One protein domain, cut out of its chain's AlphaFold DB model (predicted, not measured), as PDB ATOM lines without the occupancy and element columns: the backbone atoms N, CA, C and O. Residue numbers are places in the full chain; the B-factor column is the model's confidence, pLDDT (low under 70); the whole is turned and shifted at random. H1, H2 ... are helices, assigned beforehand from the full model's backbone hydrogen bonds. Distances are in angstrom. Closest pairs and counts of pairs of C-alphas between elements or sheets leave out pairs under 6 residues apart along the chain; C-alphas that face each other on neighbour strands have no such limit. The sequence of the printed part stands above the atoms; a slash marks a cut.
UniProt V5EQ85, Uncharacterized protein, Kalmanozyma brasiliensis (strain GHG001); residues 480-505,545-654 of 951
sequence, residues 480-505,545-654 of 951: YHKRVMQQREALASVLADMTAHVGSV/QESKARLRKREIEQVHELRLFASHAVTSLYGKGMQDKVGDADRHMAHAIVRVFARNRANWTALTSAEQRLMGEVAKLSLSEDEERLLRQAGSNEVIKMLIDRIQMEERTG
ATOM      1  N   TYR A 480      11.866  23.496 -28.827       81.56
ATOM      2  CA  TYR A 480      10.896  22.734 -29.620       81.56
ATOM      3  C   TYR A 480      11.322  22.655 -31.091       81.56
ATOM      4  O   TYR A 480      11.380  21.561 -31.650       81.56
ATOM      5  N   HIS A 481      11.700  23.780 -31.710       86.50
ATOM      6  CA  HIS A 481      12.110  23.794 -33.113       86.50
ATOM      7  C   HIS A 481      13.358  22.937 -33.376       86.50
ATOM      8  O   HIS A 481      13.344  22.160 -34.329       86.50
ATOM      9  N   LYS A 482      14.385  23.008 -32.511       88.50
ATOM     10  CA  LYS A 482      15.589  22.162 -32.604       88.50
ATOM     11  C   LYS A 482      15.227  20.673 -32.589       88.50
ATOM     12  O   LYS A 482      15.640  19.948 -33.487       88.50
ATOM     13  N   ARG A 483      14.374  20.241 -31.650       83.44
ATOM     14  CA  ARG A 483      13.894  18.848 -31.564       83.44
ATOM     15  C   ARG A 483      13.119  18.408 -32.811       83.44
ATOM     16  O   ARG A 483      13.360  17.316 -33.307       83.44
ATOM     17  N   VAL A 484      12.249  19.262 -33.359       83.81
ATOM     18  CA  VAL A 484      11.507  18.969 -34.603       83.81
ATOM     19  C   VAL A 484      12.440  18.842 -35.816       83.81
ATOM     20  O   VAL A 484      12.197  18.010 -36.685       83.81
ATOM     21  N   MET A 485      13.520  19.627 -35.889       87.50
ATOM     22  CA  MET A 485      14.520  19.468 -36.953       87.50
ATOM     23  C   MET A 485      15.321  18.172 -36.788       87.50
ATOM     24  O   MET A 485      15.423  17.419 -37.750       87.50
ATOM     25  N   GLN A 486      15.770  17.852 -35.570       86.75
ATOM     26  CA  GLN A 486      16.465  16.591 -35.270       86.75
ATOM     27  C   GLN A 486      15.600  15.356 -35.574       86.75
ATOM     28  O   GLN A 486      16.110  14.363 -36.078       86.75
ATOM     29  N   GLN A 487      14.286  15.411 -35.328       84.38
ATOM     30  CA  GLN A 487      13.351  14.333 -35.691       84.38
ATOM     31  C   GLN A 487      13.273  14.122 -37.209       84.38
ATOM     32  O   GLN A 487      13.282  12.987 -37.673       84.38
ATOM     33  N   ARG A 488      13.232  15.204 -37.996       87.25
ATOM     34  CA  ARG A 488      13.209  15.135 -39.469       87.25
ATOM     35  C   ARG A 488      14.510  14.592 -40.043       87.25
ATOM     36  O   ARG A 488      14.472  13.795 -40.971       87.25
ATOM     37  N   GLU A 489      15.631  15.030 -39.487       88.81
ATOM     38  CA  GLU A 489      16.976  14.578 -39.840       88.81
ATOM     39  C   GLU A 489      17.152  13.086 -39.530       88.81
ATOM     40  O   GLU A 489      17.503  12.316 -40.419       88.81
ATOM     41  N   ALA A 490      16.778  12.657 -38.319       86.50
ATOM     42  CA  ALA A 490      16.738  11.255 -37.912       86.50
ATOM     43  C   ALA A 490      15.889  10.395 -38.867       86.50
ATOM     44  O   ALA A 490      16.377   9.403 -39.399       86.50
ATOM     45  N   LEU A 491      14.641  10.797 -39.126       86.75
ATOM     46  CA  LEU A 491      13.697  10.086 -39.998       86.75
ATOM     47  C   LEU A 491      14.187  10.007 -41.454       86.75
ATOM     48  O   LEU A 491      14.086   8.949 -42.077       86.75
ATOM     49  N   ALA A 492      14.761  11.090 -41.986       88.12
ATOM     50  CA  ALA A 492      15.361  11.098 -43.319       88.12
ATOM     51  C   ALA A 492      16.613  10.205 -43.392       88.12
ATOM     52  O   ALA A 492      16.791   9.503 -44.386       88.12
ATOM     53  N   SER A 493      17.436  10.182 -42.337       88.94
ATOM     54  CA  SER A 493      18.609   9.308 -42.234       88.94
ATOM     55  C   SER A 493      18.220   7.830 -42.253       88.94
ATOM     56  O   SER A 493      18.848   7.059 -42.975       88.94
ATOM     57  N   VAL A 494      17.170   7.425 -41.521       88.81
ATOM     58  CA  VAL A 494      16.726   6.021 -41.566       88.81
ATOM     59  C   VAL A 494      16.188   5.662 -42.947       88.81
ATOM     60  O   VAL A 494      16.516   4.590 -43.439       88.81
ATOM     61  N   LEU A 495      15.394   6.524 -43.595       89.19
ATOM     62  CA  LEU A 495      14.921   6.232 -44.955       89.19
ATOM     63  C   LEU A 495      16.074   6.098 -45.946       89.19
ATOM     64  O   LEU A 495      16.081   5.143 -46.713       89.19
ATOM     65  N   ALA A 496      17.068   6.987 -45.891       91.06
ATOM     66  CA  ALA A 496      18.251   6.889 -46.739       91.06
ATOM     67  C   ALA A 496      18.998   5.559 -46.529       91.06
ATOM     68  O   ALA A 496      19.281   4.865 -47.506       91.06
ATOM     69  N   ASP A 497      19.242   5.153 -45.275       91.00
ATOM     70  CA  ASP A 497      19.823   3.840 -44.967       91.00
ATOM     71  C   ASP A 497      18.923   2.688 -45.451       91.00
ATOM     72  O   ASP A 497      19.422   1.711 -46.005       91.00
ATOM     73  N   MET A 498      17.605   2.783 -45.273       91.06
ATOM     74  CA  MET A 498      16.661   1.727 -45.644       91.06
ATOM     75  C   MET A 498      16.627   1.528 -47.163       91.06
ATOM     76  O   MET A 498      16.843   0.418 -47.642       91.06
ATOM     77  N   THR A 499      16.461   2.604 -47.936       90.38
ATOM     78  CA  THR A 499      16.519   2.556 -49.402       90.38
ATOM     79  C   THR A 499      17.884   2.063 -49.898       90.38
ATOM     80  O   THR A 499      17.929   1.317 -50.871       90.38
ATOM     81  N   ALA A 500      18.988   2.414 -49.226       90.38
ATOM     82  CA  ALA A 500      20.336   2.001 -49.625       90.38
ATOM     83  C   ALA A 500      20.661   0.521 -49.339       90.38
ATOM     84  O   ALA A 500      21.351  -0.105 -50.140       90.38
ATOM     85  N   HIS A 501      20.189  -0.047 -48.222       88.50
ATOM     86  CA  HIS A 501      20.537  -1.418 -47.800       88.50
ATOM     87  C   HIS A 501      19.435  -2.458 -48.077       88.50
ATOM     88  O   HIS A 501      19.701  -3.656 -48.002       88.50
ATOM     89  N   VAL A 502      18.202  -2.019 -48.358       89.69
ATOM     90  CA  VAL A 502      17.022  -2.881 -48.570       89.69
ATOM     91  C   VAL A 502      16.393  -2.659 -49.952       89.69
ATOM     92  O   VAL A 502      15.757  -3.561 -50.491       89.69
ATOM     93  N   GLY A 503      16.578  -1.479 -50.552       87.44
ATOM     94  CA  GLY A 503      15.863  -1.078 -51.763       87.44
ATOM     95  C   GLY A 503      14.396  -0.729 -51.487       87.44
ATOM     96  O   GLY A 503      13.987  -0.503 -50.349       87.44
ATOM     97  N   SER A 504      13.585  -0.659 -52.542       81.31
ATOM     98  CA  SER A 504      12.134  -0.468 -52.429       81.31
ATOM     99  C   SER A 504      11.437  -1.791 -52.106       81.31
ATOM    100  O   SER A 504      11.514  -2.719 -52.916       81.31
ATOM    101  N   VAL A 505      10.701  -1.873 -50.989       73.94
ATOM    102  CA  VAL A 505       9.870  -3.054 -50.686       73.94
ATOM    103  C   VAL A 505       8.889  -3.302 -51.839       73.94
ATOM    104  O   VAL A 505       8.207  -2.358 -52.255       73.94
ATOM    105  N   GLN A 545       0.595  27.991 -43.224       79.31
ATOM    106  CA  GLN A 545      -0.157  26.857 -42.684       79.31
ATOM    107  C   GLN A 545      -0.215  25.702 -43.690       79.31
ATOM    108  O   GLN A 545       0.062  24.564 -43.323       79.31
ATOM    109  N   GLU A 546      -0.483  25.994 -44.961       82.19
ATOM    110  CA  GLU A 546      -0.508  25.013 -46.044       82.19
ATOM    111  C   GLU A 546       0.884  24.417 -46.308       82.19
ATOM    112  O   GLU A 546       1.028  23.205 -46.414       82.19
ATOM    113  N   SER A 547       1.939  25.239 -46.313       83.25
ATOM    114  CA  SER A 547       3.332  24.778 -46.389       83.25
ATOM    115  C   SER A 547       3.682  23.834 -45.228       83.25
ATOM    116  O   SER A 547       4.241  22.759 -45.446       83.25
ATOM    117  N   LYS A 548       3.264  24.175 -43.998       81.06
ATOM    118  CA  LYS A 548       3.407  23.310 -42.815       81.06
ATOM    119  C   LYS A 548       2.590  22.014 -42.940       81.06
ATOM    120  O   LYS A 548       3.070  20.971 -42.507       81.06
ATOM    121  N   ALA A 549       1.401  22.056 -43.542       72.06
ATOM    122  CA  ALA A 549       0.565  20.879 -43.784       72.06
ATOM    123  C   ALA A 549       1.164  19.952 -44.858       72.06
ATOM    124  O   ALA A 549       1.289  18.757 -44.620       72.06
ATOM    125  N   ARG A 550       1.634  20.495 -45.991       85.38
ATOM    126  CA  ARG A 550       2.364  19.754 -47.045       85.38
ATOM    127  C   ARG A 550       3.679  19.141 -46.541       85.38
ATOM    128  O   ARG A 550       4.148  18.146 -47.088       85.38
ATOM    129  N   LEU A 551       4.302  19.740 -45.525       81.19
ATOM    130  CA  LEU A 551       5.489  19.188 -44.869       81.19
ATOM    131  C   LEU A 551       5.117  18.053 -43.897       81.19
ATOM    132  O   LEU A 551       5.676  16.971 -44.016       81.19
ATOM    133  N   ARG A 552       4.095  18.248 -43.050       79.00
ATOM    134  CA  ARG A 552       3.533  17.189 -42.188       79.00
ATOM    135  C   ARG A 552       2.996  15.986 -42.961       79.00
ATOM    136  O   ARG A 552       3.163  14.862 -42.514       79.00
ATOM    137  N   LYS A 553       2.373  16.205 -44.122       80.38
ATOM    138  CA  LYS A 553       1.905  15.118 -44.989       80.38
ATOM    139  C   LYS A 553       3.071  14.218 -45.419       80.38
ATOM    140  O   LYS A 553       2.973  13.013 -45.238       80.38
ATOM    141  N   ARG A 554       4.190  14.805 -45.862       83.38
ATOM    142  CA  ARG A 554       5.402  14.046 -46.213       83.38
ATOM    143  C   ARG A 554       6.018  13.330 -45.013       83.38
ATOM    144  O   ARG A 554       6.378  12.172 -45.143       83.38
ATOM    145  N   GLU A 555       6.058  13.965 -43.840       80.56
ATOM    146  CA  GLU A 555       6.497  13.309 -42.594       80.56
ATOM    147  C   GLU A 555       5.655  12.049 -42.292       80.56
ATOM    148  O   GLU A 555       6.210  11.001 -41.971       80.56
ATOM    149  N   ILE A 556       4.329  12.117 -42.461       77.19
ATOM    150  CA  ILE A 556       3.407  10.981 -42.266       77.19
ATOM    151  C   ILE A 556       3.596   9.902 -43.346       77.19
ATOM    152  O   ILE A 556       3.605   8.716 -43.024       77.19
ATOM    153  N   GLU A 557       3.770  10.291 -44.611       83.19
ATOM    154  CA  GLU A 557       4.050   9.370 -45.725       83.19
ATOM    155  C   GLU A 557       5.364   8.600 -45.491       83.19
ATOM    156  O   GLU A 557       5.405   7.385 -45.673       83.19
ATOM    157  N   GLN A 558       6.394   9.275 -44.979       85.25
ATOM    158  CA  GLN A 558       7.685   8.680 -44.628       85.25
ATOM    159  C   GLN A 558       7.603   7.729 -43.418       85.25
ATOM    160  O   GLN A 558       8.183   6.644 -43.452       85.25
ATOM    161  N   VAL A 559       6.851   8.071 -42.360       82.88
ATOM    162  CA  VAL A 559       6.591   7.127 -41.248       82.88
ATOM    163  C   VAL A 559       5.800   5.909 -41.741       82.88
ATOM    164  O   VAL A 559       6.095   4.782 -41.344       82.88
ATOM    165  N   HIS A 560       4.835   6.103 -42.643       83.50
ATOM    166  CA  HIS A 560       4.073   5.006 -43.238       83.50
ATOM    167  C   HIS A 560       4.955   4.075 -44.087       83.50
ATOM    168  O   HIS A 560       4.809   2.857 -44.007       83.50
ATOM    169  N   GLU A 561       5.895   4.614 -44.862       87.38
ATOM    170  CA  GLU A 561       6.886   3.821 -45.599       87.38
ATOM    171  C   GLU A 561       7.748   2.970 -44.648       87.38
ATOM    172  O   GLU A 561       7.857   1.755 -44.814       87.38
ATOM    173  N   LEU A 562       8.266   3.568 -43.572       86.12
ATOM    174  CA  LEU A 562       9.061   2.866 -42.557       86.12
ATOM    175  C   LEU A 562       8.239   1.809 -41.785       86.12
ATOM    176  O   LEU A 562       8.775   0.760 -41.418       86.12
ATOM    177  N   ARG A 563       6.924   2.021 -41.615       85.19
ATOM    178  CA  ARG A 563       5.980   1.002 -41.118       85.19
ATOM    179  C   ARG A 563       5.862  -0.180 -42.084       85.19
ATOM    180  O   ARG A 563       5.797  -1.313 -41.614       85.19
ATOM    181  N   LEU A 564       5.850   0.046 -43.402       88.31
ATOM    182  CA  LEU A 564       5.806  -1.039 -44.391       88.31
ATOM    183  C   LEU A 564       7.062  -1.915 -44.291       88.31
ATOM    184  O   LEU A 564       6.921  -3.128 -44.127       88.31
ATOM    185  N   PHE A 565       8.258  -1.315 -44.258       89.31
ATOM    186  CA  PHE A 565       9.512  -2.036 -43.991       89.31
ATOM    187  C   PHE A 565       9.439  -2.844 -42.683       89.31
ATOM    188  O   PHE A 565       9.690  -4.050 -42.685       89.31
ATOM    189  N   ALA A 566       9.029  -2.224 -41.570       87.12
ATOM    190  CA  ALA A 566       8.910  -2.926 -40.291       87.12
ATOM    191  C   ALA A 566       7.904  -4.092 -40.343       87.12
ATOM    192  O   ALA A 566       8.193  -5.175 -39.838       87.12
ATOM    193  N   SER A 567       6.753  -3.902 -40.999       88.00
ATOM    194  CA  SER A 567       5.738  -4.948 -41.165       88.00
ATOM    195  C   SER A 567       6.238  -6.118 -42.007       88.00
ATOM    196  O   SER A 567       6.002  -7.260 -41.630       88.00
ATOM    197  N   HIS A 568       7.008  -5.853 -43.068       87.31
ATOM    198  CA  HIS A 568       7.639  -6.898 -43.864       87.31
ATOM    199  C   HIS A 568       8.603  -7.727 -43.008       87.31
ATOM    200  O   HIS A 568       8.477  -8.946 -42.942       87.31
ATOM    201  N   ALA A 569       9.525  -7.073 -42.290       87.75
ATOM    202  CA  ALA A 569      10.481  -7.768 -41.429       87.75
ATOM    203  C   ALA A 569       9.792  -8.606 -40.338       87.75
ATOM    204  O   ALA A 569      10.165  -9.758 -40.122       87.75
ATOM    205  N   VAL A 570       8.748  -8.070 -39.693       87.62
ATOM    206  CA  VAL A 570       7.933  -8.818 -38.724       87.62
ATOM    207  C   VAL A 570       7.261 -10.025 -39.393       87.62
ATOM    208  O   VAL A 570       7.395 -11.138 -38.891       87.62
ATOM    209  N   THR A 571       6.595  -9.863 -40.540       86.38
ATOM    210  CA  THR A 571       5.899 -10.969 -41.219       86.38
ATOM    211  C   THR A 571       6.858 -12.068 -41.693       86.38
ATOM    212  O   THR A 571       6.596 -13.240 -41.424       86.38
ATOM    213  N   SER A 572       7.986 -11.726 -42.320       85.44
ATOM    214  CA  SER A 572       8.972 -12.711 -42.797       85.44
ATOM    215  C   SER A 572       9.668 -13.470 -41.660       85.44
ATOM    216  O   SER A 572      10.006 -14.639 -41.831       85.44
ATOM    217  N   LEU A 573       9.869 -12.841 -40.493       81.62
ATOM    218  CA  LEU A 573      10.545 -13.463 -39.342       81.62
ATOM    219  C   LEU A 573       9.595 -14.181 -38.367       81.62
ATOM    220  O   LEU A 573      10.048 -15.045 -37.617       81.62
ATOM    221  N   TYR A 574       8.301 -13.837 -38.347       78.12
ATOM    222  CA  TYR A 574       7.291 -14.443 -37.461       78.12
ATOM    223  C   TYR A 574       6.222 -15.276 -38.195       78.12
ATOM    224  O   TYR A 574       5.301 -15.780 -37.551       78.12
ATOM    225  N   GLY A 575       6.343 -15.477 -39.514       73.62
ATOM    226  CA  GLY A 575       5.465 -16.306 -40.354       73.62
ATOM    227  C   GLY A 575       5.528 -17.812 -40.045       73.62
ATOM    228  O   GLY A 575       5.898 -18.620 -40.896       73.62
ATOM    229  N   LYS A 576       5.145 -18.201 -38.823       51.03
ATOM    230  CA  LYS A 576       5.354 -19.513 -38.174       51.03
ATOM    231  C   LYS A 576       4.606 -20.705 -38.810       51.03
ATOM    232  O   LYS A 576       4.573 -21.780 -38.227       51.03
ATOM    233  N   GLY A 577       4.003 -20.519 -39.986       53.97
ATOM    234  CA  GLY A 577       3.285 -21.543 -40.756       53.97
ATOM    235  C   GLY A 577       3.659 -21.618 -42.244       53.97
ATOM    236  O   GLY A 577       2.988 -22.324 -42.989       53.97
ATOM    237  N   MET A 578       4.687 -20.888 -42.703       52.12
ATOM    238  CA  MET A 578       5.161 -20.918 -44.102       52.12
ATOM    239  C   MET A 578       6.698 -20.924 -44.226       52.12
ATOM    240  O   MET A 578       7.255 -20.399 -45.189       52.12
ATOM    241  N   GLN A 579       7.406 -21.539 -43.274       54.16
ATOM    242  CA  GLN A 579       8.879 -21.588 -43.294       54.16
ATOM    243  C   GLN A 579       9.468 -22.298 -44.530       54.16
ATOM    244  O   GLN A 579      10.590 -21.967 -44.908       54.16
ATOM    245  N   ASP A 580       8.690 -23.162 -45.196       59.03
ATOM    246  CA  ASP A 580       9.054 -23.857 -46.445       59.03
ATOM    247  C   ASP A 580       8.726 -23.060 -47.728       59.03
ATOM    248  O   ASP A 580       8.872 -23.579 -48.836       59.03
ATOM    249  N   LYS A 581       8.201 -21.828 -47.611       56.66
ATOM    250  CA  LYS A 581       7.774 -20.998 -48.763       56.66
ATOM    251  C   LYS A 581       8.199 -19.530 -48.720       56.66
ATOM    252  O   LYS A 581       8.083 -18.860 -49.742       56.66
ATOM    253  N   VAL A 582       8.685 -19.023 -47.586       68.44
ATOM    254  CA  VAL A 582       9.372 -17.721 -47.533       68.44
ATOM    255  C   VAL A 582      10.742 -17.896 -48.183       68.44
ATOM    256  O   VAL A 582      11.554 -18.674 -47.683       68.44
ATOM    257  N   GLY A 583      10.990 -17.209 -49.299       80.88
ATOM    258  CA  GLY A 583      12.256 -17.333 -50.019       80.88
ATOM    259  C   GLY A 583      13.411 -16.738 -49.215       80.88
ATOM    260  O   GLY A 583      13.225 -15.787 -48.455       80.88
ATOM    261  N   ASP A 584      14.630 -17.246 -49.401       82.75
ATOM    262  CA  ASP A 584      15.781 -16.731 -48.647       82.75
ATOM    263  C   ASP A 584      16.067 -15.251 -48.954       82.75
ATOM    264  O   ASP A 584      16.523 -14.519 -48.078       82.75
ATOM    265  N   ALA A 585      15.674 -14.758 -50.135       84.12
ATOM    266  CA  ALA A 585      15.649 -13.329 -50.452       84.12
ATOM    267  C   ALA A 585      14.793 -12.507 -49.461       84.12
ATOM    268  O   ALA A 585      15.245 -11.464 -48.990       84.12
ATOM    269  N   ASP A 586      13.608 -12.992 -49.074       86.00
ATOM    270  CA  ASP A 586      12.729 -12.313 -48.111       86.00
ATOM    271  C   ASP A 586      13.327 -12.335 -46.697       86.00
ATOM    272  O   ASP A 586      13.210 -11.355 -45.955       86.00
ATOM    273  N   ARG A 587      14.020 -13.425 -46.327       84.88
ATOM    274  CA  ARG A 587      14.801 -13.505 -45.079       84.88
ATOM    275  C   ARG A 587      15.957 -12.510 -45.088       84.88
ATOM    276  O   ARG A 587      16.094 -11.740 -44.139       84.88
ATOM    277  N   HIS A 588      16.766 -12.475 -46.147       87.62
ATOM    278  CA  HIS A 588      17.867 -11.519 -46.283       87.62
ATOM    279  C   HIS A 588      17.362 -10.069 -46.250       87.62
ATOM    280  O   HIS A 588      17.959  -9.240 -45.559       87.62
ATOM    281  N   MET A 589      16.230  -9.779 -46.901       88.75
ATOM    282  CA  MET A 589      15.571  -8.471 -46.868       88.75
ATOM    283  C   MET A 589      15.092  -8.117 -45.450       88.75
ATOM    284  O   MET A 589      15.388  -7.031 -44.954       88.75
ATOM    285  N   ALA A 590      14.455  -9.047 -44.732       89.50
ATOM    286  CA  ALA A 590      14.063  -8.851 -43.334       89.50
ATOM    287  C   ALA A 590      15.267  -8.619 -42.398       89.50
ATOM    288  O   ALA A 590      15.236  -7.708 -41.569       89.50
ATOM    289  N   HIS A 591      16.360  -9.372 -42.562       88.19
ATOM    290  CA  HIS A 591      17.604  -9.165 -41.811       88.19
ATOM    291  C   HIS A 591      18.344  -7.873 -42.206       88.19
ATOM    292  O   HIS A 591      19.067  -7.307 -41.385       88.19
ATOM    293  N   ALA A 592      18.183  -7.362 -43.431       89.75
ATOM    294  CA  ALA A 592      18.675  -6.038 -43.818       89.75
ATOM    295  C   ALA A 592      17.870  -4.920 -43.128       89.75
ATOM    296  O   ALA A 592      18.464  -4.039 -42.508       89.75
ATOM    297  N   ILE A 593      16.536  -5.018 -43.123       90.81
ATOM    298  CA  ILE A 593      15.640  -4.089 -42.409       90.81
ATOM    299  C   ILE A 593      15.979  -4.052 -40.912       90.81
ATOM    300  O   ILE A 593      16.189  -2.977 -40.348       90.81
ATOM    301  N   VAL A 594      16.105  -5.219 -40.271       90.75
ATOM    302  CA  VAL A 594      16.499  -5.344 -38.855       90.75
ATOM    303  C   VAL A 594      17.850  -4.675 -38.578       90.75
ATOM    304  O   VAL A 594      17.965  -3.925 -37.607       90.75
ATOM    305  N   ARG A 595      18.856  -4.864 -39.447       91.44
ATOM    306  CA  ARG A 595      20.164  -4.191 -39.329       91.44
ATOM    307  C   ARG A 595      20.052  -2.666 -39.434       91.44
ATOM    308  O   ARG A 595      20.679  -1.969 -38.638       91.44
ATOM    309  N   VAL A 596      19.230  -2.136 -40.345       90.56
ATOM    310  CA  VAL A 596      18.996  -0.683 -40.473       90.56
ATOM    311  C   VAL A 596      18.296  -0.111 -39.234       90.56
ATOM    312  O   VAL A 596      18.727   0.926 -38.722       90.56
ATOM    313  N   PHE A 597      17.268  -0.788 -38.706       87.56
ATOM    314  CA  PHE A 597      16.588  -0.382 -37.468       87.56
ATOM    315  C   PHE A 597      17.526  -0.418 -36.250       87.56
ATOM    316  O   PHE A 597      17.513   0.525 -35.459       87.56
ATOM    317  N   ALA A 598      18.375  -1.445 -36.125       87.81
ATOM    318  CA  ALA A 598      19.374  -1.545 -35.059       87.81
ATOM    319  C   ALA A 598      20.435  -0.431 -35.155       87.81
ATOM    320  O   ALA A 598      20.683   0.268 -34.172       87.81
ATOM    321  N   ARG A 599      20.995  -0.183 -36.349       90.44
ATOM    322  CA  ARG A 599      21.956   0.911 -36.598       90.44
ATOM    323  C   ARG A 599      21.365   2.285 -36.259       90.44
ATOM    324  O   ARG A 599      22.036   3.114 -35.653       90.44
ATOM    325  N   ASN A 600      20.092   2.507 -36.587       88.19
ATOM    326  CA  ASN A 600      19.370   3.753 -36.320       88.19
ATOM    327  C   ASN A 600      18.611   3.765 -34.977       88.19
ATOM    328  O   ASN A 600      17.729   4.601 -34.776       88.19
ATOM    329  N   ARG A 601      18.940   2.885 -34.022       84.00
ATOM    330  CA  ARG A 601      18.217   2.760 -32.742       84.00
ATOM    331  C   ARG A 601      18.072   4.075 -31.976       84.00
ATOM    332  O   ARG A 601      16.996   4.338 -31.441       84.00
ATOM    333  N   ALA A 602      19.109   4.915 -31.925       82.38
ATOM    334  CA  ALA A 602      19.043   6.212 -31.242       82.38
ATOM    335  C   ALA A 602      18.038   7.165 -31.923       82.38
ATOM    336  O   ALA A 602      17.164   7.724 -31.256       82.38
ATOM    337  N   ASN A 603      18.110   7.261 -33.255       83.88
ATOM    338  CA  ASN A 603      17.190   8.024 -34.105       83.88
ATOM    339  C   ASN A 603      15.736   7.564 -33.902       83.88
ATOM    340  O   ASN A 603      14.846   8.382 -33.664       83.88
ATOM    341  N   TRP A 604      15.502   6.250 -33.896       77.50
ATOM    342  CA  TRP A 604      14.179   5.670 -33.675       77.50
ATOM    343  C   TRP A 604      13.640   5.857 -32.266       77.50
ATOM    344  O   TRP A 604      12.497   6.275 -32.103       77.50
ATOM    345  N   THR A 605      14.456   5.617 -31.241       78.44
ATOM    346  CA  THR A 605      14.029   5.796 -29.844       78.44
ATOM    347  C   THR A 605      13.655   7.260 -29.580       78.44
ATOM    348  O   THR A 605      12.684   7.538 -28.872       78.44
ATOM    349  N   ALA A 606      14.361   8.209 -30.207       76.69
ATOM    350  CA  ALA A 606      14.017   9.628 -30.168       76.69
ATOM    351  C   ALA A 606      12.699   9.950 -30.900       76.69
ATOM    352  O   ALA A 606      11.904  10.734 -30.377       76.69
ATOM    353  N   LEU A 607      12.439   9.336 -32.061       76.38
ATOM    354  CA  LEU A 607      11.181   9.470 -32.807       76.38
ATOM    355  C   LEU A 607       9.988   8.903 -32.025       76.38
ATOM    356  O   LEU A 607       9.047   9.643 -31.745       76.38
ATOM    357  N   THR A 608      10.048   7.647 -31.575       75.88
ATOM    358  CA  THR A 608       8.968   7.017 -30.796       75.88
ATOM    359  C   THR A 608       8.731   7.741 -29.467       75.88
ATOM    360  O   THR A 608       7.587   7.947 -29.070       75.88
ATOM    361  N   SER A 609       9.782   8.218 -28.787       74.12
ATOM    362  CA  SER A 609       9.617   9.007 -27.558       74.12
ATOM    363  C   SER A 609       9.071  10.419 -27.818       74.12
ATOM    364  O   SER A 609       8.410  10.989 -26.949       74.12
ATOM    365  N   ALA A 610       9.323  11.008 -28.989       68.00
ATOM    366  CA  ALA A 610       8.693  12.261 -29.397       68.00
ATOM    367  C   ALA A 610       7.209  12.062 -29.720       68.00
ATOM    368  O   ALA A 610       6.377  12.856 -29.289       68.00
ATOM    369  N   GLU A 611       6.873  10.980 -30.418       69.88
ATOM    370  CA  GLU A 611       5.501  10.617 -30.747       69.88
ATOM    371  C   GLU A 611       4.677  10.285 -29.501       69.88
ATOM    372  O   GLU A 611       3.590  10.825 -29.347       69.88
ATOM    373  N   GLN A 612       5.205   9.510 -28.549       69.56
ATOM    374  CA  GLN A 612       4.546   9.259 -27.259       69.56
ATOM    375  C   GLN A 612       4.239  10.559 -26.495       69.56
ATOM    376  O   GLN A 612       3.181  10.683 -25.878       69.56
ATOM    377  N   ARG A 613       5.133  11.557 -26.561       67.81
ATOM    378  CA  ARG A 613       4.892  12.887 -25.973       67.81
ATOM    379  C   ARG A 613       3.828  13.662 -26.743       67.81
ATOM    380  O   ARG A 613       2.973  14.263 -26.108       67.81
ATOM    381  N   LEU A 614       3.841  13.615 -28.078       62.41
ATOM    382  CA  LEU A 614       2.818  14.246 -28.916       62.41
ATOM    383  C   LEU A 614       1.443  13.595 -28.717       62.41
ATOM    384  O   LEU A 614       0.473  14.319 -28.547       62.41
ATOM    385  N   MET A 615       1.353  12.267 -28.643       59.09
ATOM    386  CA  MET A 615       0.143  11.519 -28.272       59.09
ATOM    387  C   MET A 615      -0.345  11.946 -26.881       59.09
ATOM    388  O   MET A 615      -1.501  12.317 -26.717       59.09
ATOM    389  N   GLY A 616       0.558  12.007 -25.895       57.41
ATOM    390  CA  GLY A 616       0.271  12.487 -24.540       57.41
ATOM    391  C   GLY A 616       0.023  13.999 -24.406       57.41
ATOM    392  O   GLY A 616      -0.309  14.457 -23.311       57.41
ATOM    393  N   GLU A 617       0.190  14.788 -25.468       55.03
ATOM    394  CA  GLU A 617      -0.222  16.197 -25.563       55.03
ATOM    395  C   GLU A 617      -1.545  16.325 -26.337       55.03
ATOM    396  O   GLU A 617      -2.435  17.045 -25.894       55.03
ATOM    397  N   VAL A 618      -1.726  15.569 -27.424       53.28
ATOM    398  CA  VAL A 618      -2.976  15.478 -28.196       53.28
ATOM    399  C   VAL A 618      -4.106  14.930 -27.330       53.28
ATOM    400  O   VAL A 618      -5.151  15.564 -27.283       53.28
ATOM    401  N   ALA A 619      -3.880  13.875 -26.541       51.66
ATOM    402  CA  ALA A 619      -4.864  13.320 -25.603       51.66
ATOM    403  C   ALA A 619      -5.295  14.296 -24.482       51.66
ATOM    404  O   ALA A 619      -6.274  14.050 -23.785       51.66
ATOM    405  N   LYS A 620      -4.581  15.418 -24.293       54.41
ATOM    406  CA  LYS A 620      -4.970  16.517 -23.383       54.41
ATOM    407  C   LYS A 620      -5.733  17.644 -24.094       54.41
ATOM    408  O   LYS A 620      -6.170  18.586 -23.441       54.41
ATOM    409  N   LEU A 621      -5.845  17.571 -25.419       38.44
ATOM    410  CA  LEU A 621      -6.493  18.550 -26.296       38.44
ATOM    411  C   LEU A 621      -7.710  17.952 -27.029       38.44
ATOM    412  O   LEU A 621      -8.623  18.691 -27.387       38.44
ATOM    413  N   SER A 622      -7.746  16.633 -27.241       43.16
ATOM    414  CA  SER A 622      -8.828  15.899 -27.901       43.16
ATOM    415  C   SER A 622      -9.964  15.545 -26.934       43.16
ATOM    416  O   SER A 622     -10.165  14.386 -26.586       43.16
ATOM    417  N   LEU A 623     -10.730  16.555 -26.520       43.47
ATOM    418  CA  LEU A 623     -12.065  16.383 -25.931       43.47
ATOM    419  C   LEU A 623     -13.134  16.620 -27.015       43.47
ATOM    420  O   LEU A 623     -13.896  17.580 -26.944       43.47
ATOM    421  N   SER A 624     -13.123  15.791 -28.065       41.31
ATOM    422  CA  SER A 624     -14.091  15.824 -29.174       41.31
ATOM    423  C   SER A 624     -14.082  14.499 -29.951       41.31
ATOM    424  O   SER A 624     -13.052  13.837 -30.029       41.31
ATOM    425  N   GLU A 625     -15.216  14.138 -30.550       46.78
ATOM    426  CA  GLU A 625     -15.618  12.751 -30.873       46.78
ATOM    427  C   GLU A 625     -14.938  12.074 -32.097       46.78
ATOM    428  O   GLU A 625     -15.303  10.961 -32.463       46.78
ATOM    429  N   ASP A 626     -13.918  12.677 -32.719       43.59
ATOM    430  CA  ASP A 626     -13.235  12.163 -33.935       43.59
ATOM    431  C   ASP A 626     -12.207  11.023 -33.671       43.59
ATOM    432  O   ASP A 626     -11.310  10.747 -34.475       43.59
ATOM    433  N   GLU A 627     -12.304  10.349 -32.523       49.91
ATOM    434  CA  GLU A 627     -11.251   9.477 -31.983       49.91
ATOM    435  C   GLU A 627     -11.020   8.195 -32.815       49.91
ATOM    436  O   GLU A 627      -9.876   7.796 -33.049       49.91
ATOM    437  N   GLU A 628     -12.084   7.579 -33.349       42.19
ATOM    438  CA  GLU A 628     -12.017   6.277 -34.040       42.19
ATOM    439  C   GLU A 628     -11.134   6.308 -35.308       42.19
ATOM    440  O   GLU A 628     -10.422   5.344 -35.618       42.19
ATOM    441  N   ARG A 629     -11.118   7.437 -36.032       47.84
ATOM    442  CA  ARG A 629     -10.285   7.601 -37.237       47.84
ATOM    443  C   ARG A 629      -8.801   7.763 -36.907       47.84
ATOM    444  O   ARG A 629      -7.966   7.284 -37.672       47.84
ATOM    445  N   LEU A 630      -8.469   8.387 -35.775       45.62
ATOM    446  CA  LEU A 630      -7.086   8.547 -35.312       45.62
ATOM    447  C   LEU A 630      -6.558   7.268 -34.645       45.62
ATOM    448  O   LEU A 630      -5.414   6.886 -34.887       45.62
ATOM    449  N   LEU A 631      -7.388   6.542 -33.890       45.16
ATOM    450  CA  LEU A 631      -7.002   5.269 -33.266       45.16
ATOM    451  C   LEU A 631      -6.677   4.175 -34.299       45.16
ATOM    452  O   LEU A 631      -5.698   3.446 -34.129       45.16
ATOM    453  N   ARG A 632      -7.381   4.128 -35.442       47.78
ATOM    454  CA  ARG A 632      -6.982   3.271 -36.582       47.78
ATOM    455  C   ARG A 632      -5.605   3.613 -37.165       47.78
ATOM    456  O   ARG A 632      -5.002   2.766 -37.825       47.78
ATOM    457  N   GLN A 633      -5.093   4.820 -36.920       48.81
ATOM    458  CA  GLN A 633      -3.737   5.225 -37.288       48.81
ATOM    459  C   GLN A 633      -2.722   4.959 -36.157       48.81
ATOM    460  O   GLN A 633      -1.557   4.698 -36.453       48.81
ATOM    461  N   ALA A 634      -3.148   4.923 -34.888       46.47
ATOM    462  CA  ALA A 634      -2.299   4.622 -33.726       46.47
ATOM    463  C   ALA A 634      -1.756   3.177 -33.716       46.47
ATOM    464  O   ALA A 634      -0.581   2.973 -33.402       46.47
ATOM    465  N   GLY A 635      -2.540   2.197 -34.189       48.59
ATOM    466  CA  GLY A 635      -2.111   0.802 -34.433       48.59
ATOM    467  C   GLY A 635      -1.050   0.626 -35.540       48.59
ATOM    468  O   GLY A 635      -0.881  -0.453 -36.112       48.59
ATOM    469  N   SER A 636      -0.350   1.699 -35.920       53.41
ATOM    470  CA  SER A 636       0.824   1.656 -36.793       53.41
ATOM    471  C   SER A 636       2.125   1.451 -36.032       53.41
ATOM    472  O   SER A 636       2.975   0.670 -36.469       53.41
ATOM    473  N   ASN A 637       2.243   2.082 -34.869       62.28
ATOM    474  CA  ASN A 637       3.486   2.132 -34.112       62.28
ATOM    475  C   ASN A 637       3.761   0.848 -33.337       62.28
ATOM    476  O   ASN A 637       4.913   0.569 -33.027       62.28
ATOM    477  N   GLU A 638       2.742   0.022 -33.097       75.12
ATOM    478  CA  GLU A 638       2.890  -1.308 -32.499       75.12
ATOM    479  C   GLU A 638       3.835  -2.206 -33.303       75.12
ATOM    480  O   GLU A 638       4.614  -2.940 -32.711       75.12
ATOM    481  N   VAL A 639       3.837  -2.109 -34.638       75.06
ATOM    482  CA  VAL A 639       4.696  -2.932 -35.509       75.06
ATOM    483  C   VAL A 639       6.161  -2.490 -35.427       75.06
ATOM    484  O   VAL A 639       7.054  -3.320 -35.266       75.06
ATOM    485  N   ILE A 640       6.415  -1.178 -35.485       77.25
ATOM    486  CA  ILE A 640       7.766  -0.611 -35.336       77.25
ATOM    487  C   ILE A 640       8.280  -0.855 -33.909       77.25
ATOM    488  O   ILE A 640       9.417  -1.285 -33.721       77.25
ATOM    489  N   LYS A 641       7.424  -0.656 -32.898       81.31
ATOM    490  CA  LYS A 641       7.727  -0.940 -31.492       81.31
ATOM    491  C   LYS A 641       8.025  -2.422 -31.271       81.31
ATOM    492  O   LYS A 641       9.025  -2.719 -30.641       81.31
ATOM    493  N   MET A 642       7.225  -3.340 -31.813       80.94
ATOM    494  CA  MET A 642       7.451  -4.788 -31.718       80.94
ATOM    495  C   MET A 642       8.801  -5.187 -32.324       80.94
ATOM    496  O   MET A 642       9.512  -5.999 -31.739       80.94
ATOM    497  N   LEU A 643       9.189  -4.586 -33.455       80.50
ATOM    498  CA  LEU A 643      10.498  -4.816 -34.066       80.50
ATOM    499  C   LEU A 643      11.650  -4.284 -33.190       80.50
ATOM    500  O   LEU A 643      12.667  -4.956 -33.041       80.50
ATOM    501  N   ILE A 644      11.484  -3.113 -32.567       82.19
ATOM    502  CA  ILE A 644      12.465  -2.531 -31.634       82.19
ATOM    503  C   ILE A 644      12.556  -3.346 -30.334       82.19
ATOM    504  O   ILE A 644      13.657  -3.652 -29.883       82.19
ATOM    505  N   ASP A 645      11.423  -3.718 -29.743       83.69
ATOM    506  CA  ASP A 645      11.343  -4.535 -28.530       83.69
ATOM    507  C   ASP A 645      11.935  -5.931 -28.780       83.69
ATOM    508  O   ASP A 645      12.645  -6.447 -27.918       83.69
ATOM    509  N   ARG A 646      11.743  -6.504 -29.980       81.62
ATOM    510  CA  ARG A 646      12.434  -7.722 -30.430       81.62
ATOM    511  C   ARG A 646      13.948  -7.530 -30.459       81.62
ATOM    512  O   ARG A 646      14.643  -8.326 -29.840       81.62
ATOM    513  N   ILE A 647      14.461  -6.495 -31.131       80.94
ATOM    514  CA  ILE A 647      15.913  -6.241 -31.204       80.94
ATOM    515  C   ILE A 647      16.496  -6.119 -29.785       80.94
ATOM    516  O   ILE A 647      17.500  -6.748 -29.475       80.94
ATOM    517  N   GLN A 648      15.812  -5.411 -28.878       84.06
ATOM    518  CA  GLN A 648      16.217  -5.323 -27.469       84.06
ATOM    519  C   GLN A 648      16.144  -6.657 -26.708       84.06
ATOM    520  O   GLN A 648      16.933  -6.873 -25.791       84.06
ATOM    521  N   MET A 649      15.181  -7.526 -27.020       81.06
ATOM    522  CA  MET A 649      15.085  -8.867 -26.437       81.06
ATOM    523  C   MET A 649      16.245  -9.744 -26.906       81.06
ATOM    524  O   MET A 649      16.957 -10.287 -26.068       81.06
ATOM    525  N   GLU A 650      16.469  -9.825 -28.220       78.94
ATOM    526  CA  GLU A 650      17.509 -10.670 -28.818       78.94
ATOM    527  C   GLU A 650      18.926 -10.199 -28.420       78.94
ATOM    528  O   GLU A 650      19.820 -11.028 -28.241       78.94
ATOM    529  N   GLU A 651      19.132  -8.887 -28.235       77.12
ATOM    530  CA  GLU A 651      20.342  -8.319 -27.616       77.12
ATOM    531  C   GLU A 651      20.532  -8.815 -26.172       77.12
ATOM    532  O   GLU A 651      21.608  -9.301 -25.826       77.12
ATOM    533  N   ARG A 652      19.499  -8.709 -25.320       77.44
ATOM    534  CA  ARG A 652      19.571  -9.110 -23.898       77.44
ATOM    535  C   ARG A 652      19.803 -10.606 -23.717       77.44
ATOM    536  O   ARG A 652      20.463 -10.990 -22.757       77.44
ATOM    537  N   THR A 653      19.274 -11.443 -24.606       77.19
ATOM    538  CA  THR A 653      19.502 -12.896 -24.587       77.19
ATOM    539  C   THR A 653      20.841 -13.305 -25.204       77.19
ATOM    540  O   THR A 653      21.150 -14.492 -25.225       77.19
ATOM    541  N   GLY A 654      21.631 -12.364 -25.740       68.88
ATOM    542  CA  GLY A 654      22.899 -12.648 -26.425       68.88
ATOM    543  C   GLY A 654      22.750 -13.413 -27.746       68.88
ATOM    544  O   GLY A 654      23.745 -13.721 -28.397       68.88
TER     545      GLY A 654
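Overview. This is residues 480 to 505 and 545 to 654 of the 951 residues of an uncharacterized protein of Kalmanozyma brasiliensis (strain GHG001) (UniProt V5EQ85). A cluster of crossed helices: the long H2 runs along most of its length, H1, H3 and H6 pack on parts of H2 at steep angles, and residues 603 to 607 of H4 pack on H1. H5 touches no helix, and residues 545 to 554 of H2 stick out. The printed part has 136 residues, with six named helices, H1 to H6 in chain order, and no named strand: all helix. It is compact, with a radius of gyration of the C-alphas of 16.4 A, yet elongated, spanning 49 by 31 by 30 A.

Along the chain. H1, residues 480 to 502, begins at C-alpha 480 (10.896, 22.734, -29.620) and is 32.4 A long. H2, residues 545 to 574, is 42.3 A long. H3 is residues 584 to 599, H4 601 to 618, 25.1 A long, and H5 627 to 634. H6, residues 637 to 652, ends at C-alpha 652 (19.571, -9.110, -23.898).

Arrangement. H1, with residues 488 to 495 alone, touches H2 at a steep tilt of 43 degrees, the same way; the closest C-alphas, Leu 495 and Leu 562, are 7.2 A apart. H1 touches H3 at a shallow tilt of 26 degrees, opposite ways (closest C-alphas Val 502 and Ala 592, 5.9 A), and H4 at a steep 48 degrees (Ala 490 and Asn 603, 5.0 A). H2 touches H3 (Ala 569 and Ala 590, 4.2 A) and H6 (Ala 566 and Ile 640, 5.6 A). H3 and H6 touch, about perpendicular at 84 degrees (Ala 598 and Ile 647, 7.0 A). H2 and H4 are apart. Every O i to N i+4 pair is within hydrogen-bond range in H1, H3, H4 and H6; H2 has 25 of 26, H5 3 of 4.

Size, cuts and confidence. Residues 506 to 544 are not printed; C-alphas 505 and 545 are 32.5 A apart across the cut. No link printed whole is long. pLDDT is under 70 at residues 576 to 582, 610 to 637 and 654.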